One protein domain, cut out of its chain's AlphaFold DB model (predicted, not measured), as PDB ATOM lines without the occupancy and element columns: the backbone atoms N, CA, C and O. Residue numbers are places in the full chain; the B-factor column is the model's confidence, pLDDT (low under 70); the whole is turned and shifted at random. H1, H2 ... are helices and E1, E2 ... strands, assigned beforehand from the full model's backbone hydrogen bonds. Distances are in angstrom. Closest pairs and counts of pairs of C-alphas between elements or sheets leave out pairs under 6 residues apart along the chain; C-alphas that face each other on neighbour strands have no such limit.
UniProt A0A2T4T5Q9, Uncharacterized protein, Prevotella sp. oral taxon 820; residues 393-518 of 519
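This is residues 393 to 518 of the 519 residues of an uncharacterized protein of Prevotella sp. oral taxon 820 (UniProt A0A2T4T5Q9). Two small antiparallel sheets sit face to face as a sandwich at one end of the domain, with H1 packed on the far face of the larger, strongly twisted sheet. Beyond it, H2 and the unnamed stretches 405 to 426 and 468 to 482 extend the domain away from the sandwich. The printed part has 126 residues, with two named helices and seven named strands in the order E1 H1 E2 E3 E4 H2 E5 E6 E7; the sheets run E1 E2 E5 E4 and E3 E6 E7. The class is mixed, helices and strands, with under half of the residues in named elements. The whole is compact, with a radius of gyration of the C-alphas of 15.3 A, and flat, spanning 43 by 35 by 19 A.

In the larger sheet, E1, residues 393 to 395, is an edge strand antiparallel to E2, residues 427 to 431, with N 395 and O 428 2.8 A apart, within hydrogen-bond range. E5, residues 483 to 490, bends by 75 degrees at residue 486; its residues 487 to 490 pair with E2, N 429 and O 488 being 2.8 A apart. Its residues 483 to 487 pair with E4, residues 456 to 459, the other edge strand, with N 456 and O 487 2.7 A apart. In the second sheet, E6, residues 499 to 505, is the inner strand between E3, residues 439 to 444, and E7, residues 511 to 517. N 441 and O 503 are 2.8 A apart; across the hairpin of E6 and E7, N 502 and O 514 are 2.9 A apart. The two sheets form a sandwich, their facing parts 9.1 A centre to centre and their strands at 39 degrees; the closest C-alphas of E1 and E7, Val 394 and Ala 516, are 5.5 A apart. H1, residues 397 to 404, is on the larger sheet at a height of 7.4 A, only just over E2 with 3 of its 8 C-alphas. H2, residues 461 to 467, only grazes that sheet with residues 461 to 463. H1 and H2 touch at Met 402 and Pro 461, whose C-alphas are 4.6 A apart, at a steep tilt of 53 degrees, the same way. Every O i to N i+4 pair is within hydrogen-bond range in H2; in H1 1 of 4 is, beside 4 of 5 O i to N i+3 pairs.

E1 begins at C-alpha 393, (205.306, 275.890, 166.781), and E7, 20.4 A long, ends at C-alpha 517, (202.757, 287.715, 168.275). E6 measures 19.8 A, E5 18.2 A, E3 17.3 A and H1 12.1 A.

The C-alphas farthest apart, those of Pro 448 and Pro 477, are 45.9 A apart. The printed part has no cut. The links H1 to E2, E3 to E4 and H2 to E5 are long. The mean pLDDT of the printed part is 94.7, and residue 478 is under 70.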
ATOM      1  N   LYS A 393     206.381 274.905 166.696       97.62
ATOM      2  CA  LYS A 393     205.306 275.890 166.781       97.62
ATOM      3  C   LYS A 393     205.399 276.678 168.082       97.62
ATOM      4  O   LYS A 393     205.682 276.122 169.141       97.62
ATOM      5  N   VAL A 394     205.151 277.981 167.985       98.38
ATOM      6  CA  VAL A 394     205.054 278.894 169.128       98.38
ATOM      7  C   VAL A 394     203.595 279.316 169.262       98.38
ATOM      8  O   VAL A 394     203.011 279.798 168.296       98.38
ATOM      9  N   TYR A 395     203.020 279.124 170.442       98.06
ATOM     10  CA  TYR A 395     201.641 279.464 170.774       98.06
ATOM     11  C   TYR A 395     201.612 280.669 171.710       98.06
ATOM     12  O   TYR A 395     202.277 280.661 172.752       98.06
ATOM     13  N   ALA A 396     200.816 281.681 171.366       96.75
ATOM     14  CA  ALA A 396     200.586 282.829 172.241       96.75
ATOM     15  C   ALA A 396     199.843 282.398 173.529       96.75
ATOM     16  O   ALA A 396     199.210 281.339 173.529       96.75
ATOM     17  N   PRO A 397     199.866 283.187 174.622       95.94
ATOM     18  CA  PRO A 397     199.366 282.739 175.930       95.94
ATOM     19  C   PRO A 397     197.930 282.183 175.946       95.94
ATOM     20  O   PRO A 397     197.655 281.105 176.486       95.94
ATOM     21  N   LYS A 398     197.012 282.843 175.233       94.19
ATOM     22  CA  LYS A 398     195.625 282.382 175.084       94.19
ATOM     23  C   LYS A 398     195.521 281.003 174.425       94.19
ATOM     24  O   LYS A 398     194.700 280.181 174.827       94.19
ATOM     25  N   GLU A 399     196.347 280.721 173.419       96.62
ATOM     26  CA  GLU A 399     196.405 279.398 172.796       96.62
ATOM     27  C   GLU A 399     197.131 278.390 173.687       96.62
ATOM     28  O   GLU A 399     196.642 277.278 173.872       96.62
ATOM     29  N   ALA A 400     198.251 278.790 174.295       97.38
ATOM     30  CA  ALA A 400     199.048 277.987 175.218       97.38
ATOM     31  C   ALA A 400     198.243 277.484 176.427       97.38
ATOM     32  O   ALA A 400     198.585 276.462 177.023       97.38
ATOM     33  N   SER A 401     197.153 278.166 176.780       97.94
ATOM     34  CA  SER A 401     196.192 277.743 177.803       97.94
ATOM     35  C   SER A 401     195.530 276.390 177.491       97.94
ATOM     36  O   SER A 401     195.167 275.653 178.405       97.94
ATOM     37  N   MET A 402     195.444 275.991 176.217       98.25
ATOM     38  CA  MET A 402     194.907 274.678 175.829       98.25
ATOM     39  C   MET A 402     195.731 273.500 176.338       98.25
ATOM     40  O   MET A 402     195.209 272.393 176.405       98.25
ATOM     41  N   ARG A 403     196.978 273.706 176.777       97.69
ATOM     42  CA  ARG A 403     197.795 272.639 177.377       97.69
ATOM     43  C   ARG A 403     197.162 271.991 178.617       97.69
ATOM     44  O   ARG A 403     197.570 270.904 179.010       97.69
ATOM     45  N   PHE A 404     196.193 272.664 179.244       97.62
ATOM     46  CA  PHE A 404     195.421 272.152 180.379       97.62
ATOM     47  C   PHE A 404     194.205 271.312 179.963       97.62
ATOM     48  O   PHE A 404     193.480 270.827 180.827       97.62
ATOM     49  N   GLY A 405     193.971 271.141 178.661       97.88
ATOM     50  CA  GLY A 405     192.742 270.590 178.108       97.88
ATOM     51  C   GLY A 405     191.678 271.663 177.860       97.88
ATOM     52  O   GLY A 405     191.838 272.834 178.216       97.88
ATOM     53  N   ARG A 406     190.571 271.247 177.245       97.19
ATOM     54  CA  ARG A 406     189.432 272.101 176.888       97.19
ATOM     55  C   ARG A 406     188.157 271.719 177.634       97.19
ATOM     56  O   ARG A 406     188.012 270.597 178.103       97.19
ATOM     57  N   ALA A 407     187.212 272.647 177.719       97.06
ATOM     58  CA  ALA A 407     185.862 272.362 178.182       97.06
ATOM     59  C   ALA A 407     185.147 271.399 177.216       97.06
ATOM     60  O   ALA A 407     185.290 271.493 175.991       97.06
ATOM     61  N   GLN A 408     184.357 270.478 177.771       95.62
ATOM     62  CA  GLN A 408     183.523 269.578 176.981       95.62
ATOM     63  C   GLN A 408     182.343 270.351 176.373       95.62
ATOM     64  O   GLN A 408     181.677 271.131 177.051       95.62
ATOM     65  N   GLY A 409     182.067 270.110 175.094       91.25
ATOM     66  CA  GLY A 409     180.981 270.761 174.369       91.25
ATOM     67  C   GLY A 409     181.073 270.504 172.871       91.25
ATOM     68  O   GLY A 409     182.136 270.134 172.366       91.25
ATOM     69  N   ALA A 410     179.950 270.688 172.176       89.94
ATOM     70  CA  ALA A 410     179.914 270.631 170.721       89.94
ATOM     71  C   ALA A 410     180.669 271.832 170.135       89.94
ATOM     72  O   ALA A 410     180.464 272.963 170.573       89.94
ATOM     73  N   LEU A 411     181.521 271.572 169.146       94.44
ATOM     74  CA  LEU A 411     182.297 272.582 168.433       94.44
ATOM     75  C   LEU A 411     181.903 272.586 166.958       94.44
ATOM     76  O   LEU A 411     181.608 271.533 166.399       94.44
ATOM     77  N   THR A 412     181.929 273.757 166.327       93.94
ATOM     78  CA  THR A 412     181.854 273.890 164.863       93.94
ATOM     79  C   THR A 412     183.241 273.939 164.229       93.94
ATOM     80  O   THR A 412     183.425 273.480 163.104       93.94
ATOM     81  N   SER A 413     184.222 274.439 164.977       96.06
ATOM     82  CA  SER A 413     185.634 274.486 164.622       96.06
ATOM     83  C   SER A 413     186.500 274.098 165.829       96.06
ATOM     84  O   SER A 413     186.150 274.445 166.962       96.06
ATOM     85  N   PRO A 414     187.665 273.448 165.638       95.31
ATOM     86  CA  PRO A 414     188.632 273.217 166.721       95.31
ATOM     87  C   PRO A 414     189.081 274.523 167.403       95.31
ATOM     88  O   PRO A 414     189.480 274.540 168.573       95.31
ATOM     89  N   PHE A 415     188.988 275.651 166.700       95.75
ATOM     90  CA  PHE A 415     189.378 276.958 167.223       95.75
ATOM     91  C   PHE A 415     188.329 277.590 168.151       95.75
ATOM     92  O   PHE A 415     188.692 278.449 168.953       95.75
ATOM     93  N   ASP A 416     187.092 277.078 168.156       96.00
ATOM     94  CA  ASP A 416     186.023 277.487 169.083       96.00
ATOM     95  C   ASP A 416     186.212 276.912 170.499       96.00
ATOM     96  O   ASP A 416     185.486 277.266 171.431       96.00
ATOM     97  N   ALA A 417     187.168 275.993 170.677       96.44
ATOM     98  CA  ALA A 417     187.451 275.387 171.969       96.44
ATOM     99  C   ALA A 417     187.805 276.444 173.031       96.44
ATOM    100  O   ALA A 417     188.533 277.405 172.768       96.44
ATOM    101  N   ILE A 418     187.351 276.198 174.263       97.25
ATOM    102  CA  ILE A 418     187.628 277.023 175.447       97.25
ATOM    103  C   ILE A 418     188.529 276.218 176.393       97.25
ATOM    104  O   ILE A 418     188.169 275.081 176.710       97.25
ATOM    105  N   PRO A 419     189.685 276.746 176.841       97.81
ATOM    106  CA  PRO A 419     190.592 276.008 177.714       97.81
ATOM    107  C   PRO A 419     189.996 275.834 179.119       97.81
ATOM    108  O   PRO A 419     189.222 276.671 179.582       97.81
ATOM    109  N   LEU A 420     190.372 274.758 179.817       98.12
ATOM    110  CA  LEU A 420     189.925 274.509 181.198       98.12
ATOM    111  C   LEU A 420     190.498 275.520 182.195       98.12
ATOM    112  O   LEU A 420     189.846 275.862 183.180       98.12
ATOM    113  N   LEU A 421     191.718 275.987 181.939       97.94
ATOM    114  CA  LEU A 421     192.415 276.991 182.730       97.94
ATOM    115  C   LEU A 421     193.039 278.009 181.782       97.94
ATOM    116  O   LEU A 421     193.562 277.641 180.734       97.94
ATOM    117  N   THR A 422     192.979 279.284 182.154       96.75
ATOM    118  CA  THR A 422     193.629 280.368 181.412       96.75
ATOM    119  C   THR A 422     194.984 280.675 182.031       96.75
ATOM    120  O   THR A 422     195.113 280.767 183.252       96.75
ATOM    121  N   ASP A 423     195.981 280.836 181.176       94.94
ATOM    122  CA  ASP A 423     197.308 281.313 181.516       94.94
ATOM    123  C   ASP A 423     197.758 282.333 180.474       94.94
ATOM    124  O   ASP A 423     198.271 281.982 179.414       94.94
ATOM    125  N   ASP A 424     197.583 283.605 180.817       92.56
ATOM    126  CA  ASP A 424     197.958 284.728 179.961       92.56
ATOM    127  C   ASP A 424     199.441 285.115 180.110       92.56
ATOM    128  O   ASP A 424     199.899 286.067 179.487       92.56
ATOM    129  N   ALA A 425     200.212 284.386 180.929       94.25
ATOM    130  CA  ALA A 425     201.593 284.735 181.243       94.25
ATOM    131  C   ALA A 425     202.638 283.942 180.446       94.25
ATOM    132  O   ALA A 425     203.773 284.405 180.341       94.25
ATOM    133  N   HIS A 426     202.308 282.758 179.916       96.44
ATOM    134  CA  HIS A 426     203.299 281.899 179.262       96.44
ATOM    135  C   HIS A 426     203.006 281.675 177.785       96.44
ATOM    136  O   HIS A 426     201.925 281.245 177.399       96.44
ATOM    137  N   VAL A 427     204.039 281.861 176.973       97.38
ATOM    138  CA  VAL A 427     204.130 281.319 175.620       97.38
ATOM    139  C   VAL A 427     204.517 279.843 175.710       97.38
ATOM    140  O   VAL A 427     205.356 279.462 176.534       97.38
ATOM    141  N   LEU A 428     203.931 279.017 174.845       98.25
ATOM    142  CA  LEU A 428     204.266 277.599 174.717       98.25
ATOM    143  C   LEU A 428     205.000 277.357 173.403       98.25
ATOM    144  O   LEU A 428     204.548 277.784 172.346       98.25
ATOM    145  N   ILE A 429     206.126 276.656 173.464       98.50
ATOM    146  CA  ILE A 429     206.937 276.290 172.303       98.50
ATOM    147  C   ILE A 429     206.960 274.766 172.226       98.50
ATOM    148  O   ILE A 429     207.533 274.129 173.104       98.50
ATOM    149  N   ASN A 430     206.347 274.185 171.198       97.62
ATOM    150  CA  ASN A 430     206.434 272.754 170.912       97.62
ATOM    151  C   ASN A 430     207.493 272.544 169.824       97.62
ATOM    152  O   ASN A 430     207.344 273.095 168.732       97.62
ATOM    153  N   VAL A 431     208.569 271.815 170.124       96.75
ATOM    154  CA  VAL A 431     209.640 271.490 169.169       96.75
ATOM    155  C   VAL A 431     209.471 270.035 168.746       96.75
ATOM    156  O   VAL A 431     209.797 269.131 169.502       96.75
ATOM    157  N   PHE A 432     208.949 269.785 167.552       93.06
ATOM    158  CA  PHE A 432     208.648 268.429 167.098       93.06
ATOM    159  C   PHE A 432     209.920 267.567 167.066       93.06
ATOM    160  O   PHE A 432     211.001 268.057 166.742       93.06
ATOM    161  N   ASN A 433     209.790 266.288 167.427       87.50
ATOM    162  CA  ASN A 433     210.902 265.333 167.510       87.50
ATOM    163  C   ASN A 433     212.080 265.779 168.414       87.50
ATOM    164  O   ASN A 433     213.232 265.394 168.205       87.50
ATOM    165  N   TRP A 434     211.823 266.615 169.427       93.12
ATOM    166  CA  TRP A 434     212.881 267.137 170.289       93.12
ATOM    167  C   TRP A 434     213.620 266.047 171.081       93.12
ATOM    168  O   TRP A 434     213.039 265.179 171.740       93.12
ATOM    169  N   HIS A 435     214.944 266.179 171.122       92.06
ATOM    170  CA  HIS A 435     215.822 265.389 171.978       92.06
ATOM    171  C   HIS A 435     216.671 266.294 172.874       92.06
ATOM    172  O   HIS A 435     216.980 267.428 172.519       92.06
ATOM    173  N   THR A 436     217.133 265.774 174.012       91.94
ATOM    174  CA  THR A 436     217.938 266.519 175.003       91.94
ATOM    175  C   THR A 436     219.273 267.044 174.466       91.94
ATOM    176  O   THR A 436     219.902 267.895 175.089       91.94
ATOM    177  N   THR A 437     219.709 266.570 173.301       93.38
ATOM    178  CA  THR A 437     220.893 267.068 172.588       93.38
ATOM    179  C   THR A 437     220.625 268.335 171.769       93.38
ATOM    180  O   THR A 437     221.572 268.952 171.282       93.38
ATOM    181  N   TRP A 438     219.364 268.741 171.606       96.06
ATOM    182  CA  TRP A 438     218.992 269.965 170.903       96.06
ATOM    183  C   TRP A 438     219.168 271.186 171.801       96.06
ATOM    184  O   TRP A 438     218.945 271.142 173.010       96.06
ATOM    185  N   LYS A 439     219.477 272.327 171.186       97.62
ATOM    186  CA  LYS A 439     219.525 273.622 171.867       97.62
ATOM    187  C   LYS A 439     218.310 274.460 171.505       97.62
ATOM    188  O   LYS A 439     218.166 274.862 170.352       97.62
ATOM    189  N   VAL A 440     217.491 274.793 172.500       98.38
ATOM    190  CA  VAL A 440     216.318 275.659 172.323       98.38
ATOM    191  C   VAL A 440     216.591 277.029 172.935       98.38
ATOM    192  O   VAL A 440     217.098 277.155 174.051       98.38
ATOM    193  N   LYS A 441     216.304 278.079 172.170       98.50
ATOM    194  CA  LYS A 441     216.447 279.474 172.582       98.50
ATOM    195  C   LYS A 441     215.194 280.262 172.253       98.50
ATOM    196  O   LYS A 441     214.489 279.947 171.301       98.50
ATOM    197  N   VAL A 442     214.987 281.344 172.982       98.25
ATOM    198  CA  VAL A 442     213.898 282.293 172.768       98.25
ATOM    199  C   VAL A 442     214.426 283.721 172.825       98.25
ATOM    200  O   VAL A 442     215.430 283.981 173.486       98.25
ATOM    201  N   LYS A 443     213.778 284.645 172.124       97.50
ATOM    202  CA  LYS A 443     213.970 286.086 172.304       97.50
ATOM    203  C   LYS A 443     212.628 286.812 172.251       97.50
ATOM    204  O   LYS A 443     211.723 286.384 171.535       97.50
ATOM    205  N   GLU A 444     212.541 287.911 172.987       97.06
ATOM    206  CA  GLU A 444     211.454 288.893 172.909       97.06
ATOM    207  C   GLU A 444     211.868 290.002 171.944       97.06
ATOM    208  O   GLU A 444     212.948 290.572 172.103       97.06
ATOM    209  N   ASP A 445     211.034 290.302 170.951       95.50
ATOM    210  CA  ASP A 445     211.252 291.350 169.953       95.50
ATOM    211  C   ASP A 445     212.680 291.290 169.345       95.50
ATOM    212  O   ASP A 445     213.124 290.261 168.811       95.50
ATOM    213  N   ASP A 446     213.434 292.387 169.450       94.25
ATOM    214  CA  ASP A 446     214.840 292.505 169.038       94.25
ATOM    215  C   ASP A 446     215.832 292.312 170.200       94.25
ATOM    216  O   ASP A 446     217.014 292.649 170.096       94.25
ATOM    217  N   GLY A 447     215.357 291.763 171.317       95.56
ATOM    218  CA  GLY A 447     216.145 291.461 172.500       95.56
ATOM    219  C   GLY A 447     217.143 290.306 172.321       95.56
ATOM    220  O   GLY A 447     217.227 289.665 171.264       95.56
ATOM    221  N   PRO A 448     217.941 290.025 173.368       96.88
ATOM    222  CA  PRO A 448     218.922 288.949 173.346       96.88
ATOM    223  C   PRO A 448     218.262 287.564 173.350       96.88
ATOM    224  O   PRO A 448     217.155 287.376 173.846       96.88
ATOM    225  N   TRP A 449     218.989 286.569 172.835       97.94
ATOM    226  CA  TRP A 449     218.582 285.169 172.926       97.94
ATOM    227  C   TRP A 449     218.847 284.594 174.320       97.94
ATOM    228  O   TRP A 449     219.994 284.575 174.773       97.94
ATOM    229  N   THR A 450     217.819 284.006 174.917       97.56
ATOM    230  CA  THR A 450     217.854 283.257 176.179       97.56
ATOM    231  C   THR A 450     217.730 281.762 175.892       97.56
ATOM    232  O   THR A 450     216.974 281.366 175.010       97.56
ATOM    233  N   VAL A 451     218.488 280.916 176.593       97.88
ATOM    234  CA  VAL A 451     218.396 279.448 176.464       97.88
ATOM    235  C   VAL A 451     217.246 278.928 177.327       97.88
ATOM    236  O   VAL A 451     217.076 279.383 178.455       97.88
ATOM    237  N   LEU A 452     216.473 277.976 176.800       97.25
ATOM    238  CA  LEU A 452     215.447 277.252 177.550       97.25
ATOM    239  C   LEU A 452     216.014 275.896 177.983       97.25
ATOM    240  O   LEU A 452     216.171 274.998 177.162       97.25
ATOM    241  N   GLU A 453     216.353 275.774 179.266       92.56
ATOM    242  CA  GLU A 453     217.041 274.596 179.829       92.56
ATOM    243  C   GLU A 453     216.081 273.484 180.282       92.56
ATOM    244  O   GLU A 453     216.506 272.359 180.531       92.56
ATOM    245  N   GLN A 454     214.791 273.793 180.446       91.69
ATOM    246  CA  GLN A 454     213.801 272.867 180.995       91.69
ATOM    247  C   GLN A 454     212.622 272.709 180.047       91.69
ATOM    248  O   GLN A 454     211.937 273.681 179.723       91.69
ATOM    249  N   ASN A 455     212.379 271.469 179.642       94.25
ATOM    250  CA  ASN A 455     211.147 271.067 178.990       94.25
ATOM    251  C   ASN A 455     210.047 270.792 180.032       94.25
ATOM    252  O   ASN A 455     210.294 270.671 181.233       94.25
ATOM    253  N   THR A 456     208.807 270.720 179.573       93.38
ATOM    254  CA  THR A 456     207.602 270.491 180.368       93.38
ATOM    255  C   THR A 456     206.801 269.366 179.731       93.38
ATOM    256  O   THR A 456     206.621 269.345 178.519       93.38
ATOM    257  N   LEU A 457     206.290 268.452 180.557       93.62
ATOM    258  CA  LEU A 457     205.331 267.442 180.127       93.62
ATOM    259  C   LEU A 457     203.917 268.040 180.171       93.62
ATOM    260  O   LEU A 457     203.381 268.279 181.255       93.62
ATOM    261  N   CYS A 458     203.311 268.299 179.017       94.94
ATOM    262  CA  CYS A 458     201.925 268.770 178.918       94.94
ATOM    263  C   CYS A 458     201.296 268.372 177.575       94.94
ATOM    264  O   CYS A 458     201.934 267.711 176.758       94.94
ATOM    265  N   TYR A 459     200.039 268.756 177.348       96.81
ATOM    266  CA  TYR A 459     199.424 268.612 176.033       96.81
ATOM    267  C   TYR A 459     199.884 269.707 175.071       96.81
ATOM    268  O   TYR A 459     200.103 270.852 175.479       96.81
ATOM    269  N   ASP A 460     199.943 269.374 173.784       97.44
ATOM    270  CA  ASP A 460     200.022 270.377 172.728       97.44
ATOM    271  C   ASP A 460     198.658 271.083 172.539       97.44
ATOM    272  O   ASP A 460     197.615 270.418 172.462       97.44
ATOM    273  N   PRO A 461     198.635 272.428 172.449       97.94
ATOM    274  CA  PRO A 461     197.409 273.191 172.242       97.94
ATOM    275  C   PRO A 461     196.575 272.801 171.018       97.94
ATOM    276  O   PRO A 461     195.346 272.798 171.099       97.94
ATOM    277  N   LEU A 462     197.204 272.500 169.879       96.88
ATOM    278  CA  LEU A 462     196.493 272.134 168.657       96.88
ATOM    279  C   LEU A 462     195.956 270.701 168.738       96.88
ATOM    280  O   LEU A 462     194.806 270.474 168.362       96.88
ATOM    281  N   ALA A 463     196.726 269.766 169.299       96.88
ATOM    282  CA  ALA A 463     196.249 268.409 169.567       96.88
ATOM    283  C   ALA A 463     195.010 268.418 170.479       96.88
ATOM    284  O   ALA A 463     194.034 267.719 170.212       96.88
ATOM    285  N   VAL A 464     194.987 269.258 171.520       97.56
ATOM    286  CA  VAL A 464     193.807 269.416 172.395       97.56
ATOM    287  C   VAL A 464     192.590 269.909 171.623       97.56
ATOM    288  O   VAL A 464     191.491 269.373 171.788       97.56
ATOM    289  N   ARG A 465     192.780 270.913 170.765       96.56
ATOM    290  CA  ARG A 465     191.704 271.486 169.949       96.56
ATOM    291  C   ARG A 465     191.122 270.477 168.963       96.56
ATOM    292  O   ARG A 465     189.906 270.422 168.823       96.56
ATOM    293  N   LEU A 466     191.978 269.703 168.296       95.38
ATOM    294  CA  LEU A 466     191.572 268.772 167.242       95.38
ATOM    295  C   LEU A 466     191.080 267.424 167.768       95.38
ATOM    296  O   LEU A 466     190.199 266.838 167.144       95.38
ATOM    297  N   LEU A 467     191.654 266.918 168.863       95.75
ATOM    298  CA  LEU A 467     191.535 265.505 169.234       95.75
ATOM    299  C   LEU A 467     190.838 265.269 170.572       95.75
ATOM    300  O   LEU A 467     190.378 264.166 170.819       95.75
ATOM    301  N   GLN A 468     190.779 266.242 171.488       95.06
ATOM    302  CA  GLN A 468     190.185 265.965 172.799       95.06
ATOM    303  C   GLN A 468     188.665 265.808 172.666       95.06
ATOM    304  O   GLN A 468     188.038 266.642 172.021       95.06
ATOM    305  N   TYR A 469     188.082 264.794 173.320       93.12
ATOM    306  CA  TYR A 469     186.655 264.422 173.241       93.12
ATOM    307  C   TYR A 469     186.186 264.024 171.831       93.12
ATOM    308  O   TYR A 469     186.993 263.931 170.923       93.12
ATOM    309  N   GLY A 470     184.882 263.776 171.666       90.19
ATOM    310  CA  GLY A 470     184.280 263.527 170.355       90.19
ATOM    311  C   GLY A 470     184.114 264.815 169.544       90.19
ATOM    312  O   GLY A 470     183.594 265.808 170.069       90.19
ATOM    313  N   ASN A 471     184.515 264.788 168.275       91.88
ATOM    314  CA  ASN A 471     184.499 265.939 167.369       91.88
ATOM    315  C   ASN A 471     183.765 265.649 166.045       91.88
ATOM    316  O   ASN A 471     183.794 264.521 165.557       91.88
ATOM    317  N   PRO A 472     183.133 266.654 165.404       91.69
ATOM    318  CA  PRO A 472     182.393 266.445 164.152       91.69
ATOM    319  C   PRO A 472     183.283 266.191 162.924       91.69
ATOM    320  O   PRO A 472     182.762 265.859 161.863       91.69
ATOM    321  N   TRP A 473     184.601 266.362 163.047       91.81
ATOM    322  CA  TRP A 473     185.591 266.122 161.991       91.81
ATOM    323  C   TRP A 473     186.331 264.779 162.140       91.81
ATOM    324  O   TRP A 473     187.313 264.529 161.443       91.81
ATOM    325  N   GLU A 474     185.870 263.899 163.032       90.25
ATOM    326  CA  GLU A 474     186.422 262.549 163.159       90.25
ATOM    327  C   GLU A 474     186.088 261.682 161.934       90.25
ATOM    328  O   GLU A 474     184.944 261.615 161.481       90.25
ATOM    329  N   GLN A 475     187.106 261.008 161.399       84.31
ATOM    330  CA  GLN A 475     187.008 260.035 160.306       84.31
ATOM    331  C   GLN A 475     187.094 258.592 160.800       84.31
ATOM    332  O   GLN A 475     186.509 257.680 160.212       84.31
ATOM    333  N   ARG A 476     187.844 258.389 161.878       83.88
ATOM    334  CA  ARG A 476     188.075 257.115 162.558       83.88
ATOM    335  C   ARG A 476     187.733 257.327 164.041       83.88
ATOM    336  O   ARG A 476     187.500 258.469 164.432       83.88
ATOM    337  N   PRO A 477     187.654 256.272 164.871       77.88
ATOM    338  CA  PRO A 477     187.323 256.411 166.288       77.88
ATOM    339  C   PRO A 477     188.137 257.494 167.001       77.88
ATOM    340  O   PRO A 477     189.269 257.787 166.611       77.88
ATOM    341  N   SER A 478     187.543 258.060 168.054       65.50
ATOM    342  CA  SER A 478     188.101 259.189 168.798       65.50
ATOM    343  C   SER A 478     189.557 258.950 169.198       65.50
ATOM    344  O   SER A 478     189.856 258.067 170.010       65.50
ATOM    345  N   ALA A 479     190.443 259.771 168.646       81.38
ATOM    346  CA  ALA A 479     191.789 259.963 169.157       81.38
ATOM    347  C   ALA A 479     191.748 260.844 170.419       81.38
ATOM    348  O   ALA A 479     190.695 261.336 170.810       81.38
ATOM    349  N   GLY A 480     192.889 261.074 171.065       91.69
ATOM    350  CA  GLY A 480     192.988 262.051 172.151       91.69
ATOM    351  C   GLY A 480     194.377 262.672 172.206       91.69
ATOM    352  O   GLY A 480     195.333 262.016 171.803       91.69
ATOM    353  N   PRO A 481     194.539 263.913 172.688       94.75
ATOM    354  CA  PRO A 481     195.865 264.498 172.832       94.75
ATOM    355  C   PRO A 481     196.717 263.652 173.786       94.75
ATOM    356  O   PRO A 481     196.239 263.176 174.819       94.75
ATOM    357  N   GLY A 482     197.983 263.469 173.426       91.38
ATOM    358  CA  GLY A 482     198.984 262.789 174.236       91.38
ATOM    359  C   GLY A 482     199.798 263.801 175.031       91.38
ATOM    360  O   GLY A 482     200.033 264.920 174.575       91.38
ATOM    361  N   TYR A 483     200.237 263.417 176.229       91.25
ATOM    362  CA  TYR A 483     201.278 264.183 176.907       91.25
ATOM    363  C   TYR A 483     202.570 264.084 176.100       91.25
ATOM    364  O   TYR A 483     202.969 262.991 175.706       91.25
ATOM    365  N   THR A 484     203.230 265.217 175.893       90.56
ATOM    366  CA  THR A 484     204.516 265.293 175.204       90.56
ATOM    367  C   THR A 484     205.518 266.068 176.046       90.56
ATOM    368  O   THR A 484     205.160 267.039 176.718       90.56
ATOM    369  N   ASP A 485     206.769 265.607 176.053       90.12
ATOM    370  CA  ASP A 485     207.873 266.255 176.755       90.12
ATOM    371  C   ASP A 485     208.697 267.164 175.825       90.12
ATOM    372  O   ASP A 485     209.735 267.680 176.229       90.12
ATOM    373  N   HIS A 486     208.222 267.416 174.602       91.88
ATOM    374  CA  HIS A 486     208.874 268.292 173.623       91.88
ATOM    375  C   HIS A 486     208.504 269.778 173.772       91.88
ATOM    376  O   HIS A 486     208.760 270.599 172.884       91.88
ATOM    377  N   VAL A 487     207.862 270.130 174.886       95.88
ATOM    378  CA  VAL A 487     207.283 271.451 175.110       95.88
ATOM    379  C   VAL A 487     208.146 272.278 176.054       95.88
ATOM    380  O   VAL A 487     208.631 271.789 177.069       95.88
ATOM    381  N   PHE A 488     208.282 273.567 175.759       98.00
ATOM    382  CA  PHE A 488     208.934 274.555 176.609       98.00
ATOM    383  C   PHE A 488     207.963 275.688 176.918       98.00
ATOM    384  O   PHE A 488     207.276 276.193 176.028       98.00
ATOM    385  N   LEU A 489     207.931 276.112 178.179       97.62
ATOM    386  CA  LEU A 489     207.170 277.279 178.609       97.62
ATOM    387  C   LEU A 489     208.118 278.455 178.812       97.62
ATOM    388  O   LEU A 489     209.155 278.330 179.462       97.62
ATOM    389  N   TYR A 490     207.738 279.607 178.274       97.56
ATOM    390  CA  TYR A 490     208.473 280.848 178.454       97.56
ATOM    391  C   TYR A 490     207.535 281.944 178.932       97.56
ATOM    392  O   TYR A 490     206.503 282.188 178.313       97.56
ATOM    393  N   ARG A 491     207.908 282.621 180.017       96.31
ATOM    394  CA  ARG A 491     207.223 283.823 180.488       96.31
ATOM    395  C   ARG A 491     207.976 285.049 179.971       96.31
ATOM    396  O   ARG A 491     209.108 285.247 180.420       96.31
ATOM    397  N   PRO A 492     207.384 285.860 179.076       95.00
ATOM    398  CA  PRO A 492     207.979 287.122 178.667       95.00
ATOM    399  C   PRO A 492     208.322 288.004 179.870       95.00
ATOM    400  O   PRO A 492     207.601 288.044 180.868       95.00
ATOM    401  N   SER A 493     209.451 288.700 179.783       92.44
ATOM    402  CA  SER A 493     209.980 289.554 180.843       92.44
ATOM    403  C   SER A 493     209.173 290.841 181.033       92.44
ATOM    404  O   SER A 493     209.206 291.444 182.106       92.44
ATOM    405  N   ASN A 494     208.444 291.250 179.993       87.06
ATOM    406  CA  ASN A 494     207.622 292.448 179.953       87.06
ATOM    407  C   ASN A 494     206.280 292.137 179.284       87.06
ATOM    408  O   ASN A 494     206.270 291.635 178.167       87.06
ATOM    409  N   ASP A 495     205.167 292.520 179.912       86.06
ATOM    410  CA  ASP A 495     203.808 292.347 179.374       86.06
ATOM    411  C   ASP A 495     203.555 293.149 178.075       86.06
ATOM    412  O   ASP A 495     202.568 292.922 177.385       86.06
ATOM    413  N   ALA A 496     204.445 294.082 177.714       90.31
ATOM    414  CA  ALA A 496     204.393 294.860 176.473       90.31
ATOM    415  C   ALA A 496     205.190 294.248 175.298       90.31
ATOM    416  O   ALA A 496     205.434 294.946 174.308       90.31
ATOM    417  N   TRP A 497     205.629 292.988 175.407       94.31
ATOM    418  CA  TRP A 497     206.257 292.255 174.301       94.31
ATOM    419  C   TRP A 497     205.340 292.241 173.066       94.31
ATOM    420  O   TRP A 497     204.115 292.230 173.196       94.31
ATOM    421  N   LYS A 498     205.915 292.265 171.857       95.56
ATOM    422  CA  LYS A 498     205.136 292.198 170.605       95.56
ATOM    423  C   LYS A 498     205.278 290.854 169.925       95.56
ATOM    424  O   LYS A 498     204.296 290.314 169.428       95.56
ATOM    425  N   THR A 499     206.491 290.320 169.901       97.19
ATOM    426  CA  THR A 499     206.805 289.047 169.262       97.19
ATOM    427  C   THR A 499     207.723 288.231 170.157       97.19
ATOM    428  O   THR A 499     208.724 288.726 170.667       97.19
ATOM    429  N   VAL A 500     207.415 286.948 170.306       97.88
ATOM    430  CA  VAL A 500     208.333 285.959 170.868       97.88
ATOM    431  C   VAL A 500     208.780 285.049 169.738       97.88
ATOM    432  O   VAL A 500     207.958 284.388 169.106       97.88
ATOM    433  N   THR A 501     210.088 285.006 169.486       98.50
ATOM    434  CA  THR A 501     210.696 284.109 168.498       98.50
ATOM    435  C   THR A 501     211.440 282.997 169.215       98.50
ATOM    436  O   THR A 501     212.358 283.259 169.993       98.50
ATOM    437  N   ALA A 502     211.104 281.753 168.894       98.56
ATOM    438  CA  ALA A 502     211.856 280.582 169.309       98.56
ATOM    439  C   ALA A 502     212.805 280.123 168.196       98.56
ATOM    440  O   ALA A 502     212.531 280.268 167.001       98.56
ATOM    441  N   ARG A 503     213.939 279.555 168.602       98.50
ATOM    442  CA  ARG A 503     214.922 278.916 167.734       98.50
ATOM    443  C   ARG A 503     215.335 277.586 168.336       98.50
ATOM    444  O   ARG A 503     215.852 277.562 169.451       98.50
ATOM    445  N   ALA A 504     215.185 276.517 167.571       98.12
ATOM    446  CA  ALA A 504     215.701 275.200 167.908       98.12
ATOM    447  C   ALA A 504     216.892 274.869 166.998       98.12
ATOM    448  O   ALA A 504     216.884 275.196 165.811       98.12
ATOM    449  N   THR A 505     217.941 274.273 167.555       97.88
ATOM    450  CA  THR A 505     219.098 273.774 166.802       97.88
ATOM    451  C   THR A 505     219.330 272.321 167.165       97.88
ATOM    452  O   THR A 505     219.538 272.020 168.341       97.88
ATOM    453  N   ASP A 506     219.274 271.445 166.168       96.31
ATOM    454  CA  ASP A 506     219.463 270.009 166.354       96.31
ATOM    455  C   ASP A 506     220.960 269.619 166.387       96.31
ATOM    456  O   ASP A 506     221.833 270.463 166.140       96.31
ATOM    457  N   PRO A 507     221.298 268.355 166.708       94.75
ATOM    458  CA  PRO A 507     222.685 267.895 166.807       94.75
ATOM    459  C   PRO A 507     223.434 267.873 165.471       94.75
ATOM    460  O   PRO A 507     224.662 267.803 165.468       94.75
ATOM    461  N   PHE A 508     222.713 267.936 164.352       96.00
ATOM    462  CA  PHE A 508     223.271 267.961 163.000       96.00
ATOM    463  C   PHE A 508     223.513 269.394 162.503       96.00
ATOM    464  O   PHE A 508     224.097 269.600 161.439       96.00
ATOM    465  N   GLY A 509     223.121 270.398 163.295       96.31
ATOM    466  CA  GLY A 509     223.323 271.811 163.008       96.31
ATOM    467  C   GLY A 509     222.207 272.448 162.184       96.31
ATOM    468  O   GLY A 509     222.363 273.605 161.783       96.31
ATOM    469  N   ASN A 510     221.083 271.759 161.943       96.75
ATOM    470  CA  ASN A 510     219.926 272.422 161.352       96.75
ATOM    471  C   ASN A 510     219.337 273.411 162.366       96.75
ATOM    472  O   ASN A 510     219.337 273.177 163.578       96.75
ATOM    473  N   VAL A 511     218.835 274.538 161.862       97.31
ATOM    474  CA  VAL A 511     218.256 275.606 162.678       97.31
ATOM    475  C   VAL A 511     216.831 275.856 162.220       97.31
ATOM    476  O   VAL A 511     216.602 276.177 161.057       97.31
ATOM    477  N   TYR A 512     215.900 275.776 163.161       97.75
ATOM    478  CA  TYR A 512     214.479 275.989 162.935       97.75
ATOM    479  C   TYR A 512     214.014 277.193 163.747       97.75
ATOM    480  O   TYR A 512     214.465 277.395 164.879       97.75
ATOM    481  N   THR A 513     213.125 278.011 163.185       97.94
ATOM    482  CA  THR A 513     212.600 279.204 163.860       97.94
ATOM    483  C   THR A 513     211.108 279.364 163.640       97.94
ATOM    484  O   THR A 513     210.641 279.245 162.515       97.94
ATOM    485  N   ALA A 514     210.391 279.736 164.695       98.12
ATOM    486  CA  ALA A 514     208.990 280.130 164.630       98.12
ATOM    487  C   ALA A 514     208.743 281.286 165.603       98.12
ATOM    488  O   ALA A 514     209.527 281.504 166.530       98.12
ATOM    489  N   SER A 515     207.681 282.054 165.374       97.81
ATOM    490  CA  SER A 515     207.319 283.181 166.236       97.81
ATOM    491  C   SER A 515     205.824 283.210 166.507       97.81
ATOM    492  O   SER A 515     205.040 282.811 165.651       97.81
ATOM    493  N   ALA A 516     205.455 283.742 167.667       96.50
ATOM    494  CA  ALA A 516     204.095 284.157 167.979       96.50
ATOM    495  C   ALA A 516     204.085 285.658 168.267       96.50
ATOM    496  O   ALA A 516     205.060 286.197 168.797       96.50
ATOM    497  N   ASN A 517     202.981 286.318 167.929       94.69
ATOM    498  CA  ASN A 517     202.757 287.715 168.275       94.69
ATOM    499  C   ASN A 517     201.841 287.808 169.494       94.69
ATOM    500  O   ASN A 517     201.012 286.927 169.722       94.69
ATOM    501  N   HIS A 518     202.006 288.873 170.264       87.06
ATOM    502  CA  HIS A 518     201.080 289.247 171.319       87.06
ATOM    503  C   HIS A 518     199.810 289.812 170.666       87.06
ATOM    504  O   HIS A 518     199.920 290.661 169.775       87.06
TER     505      HIS A 518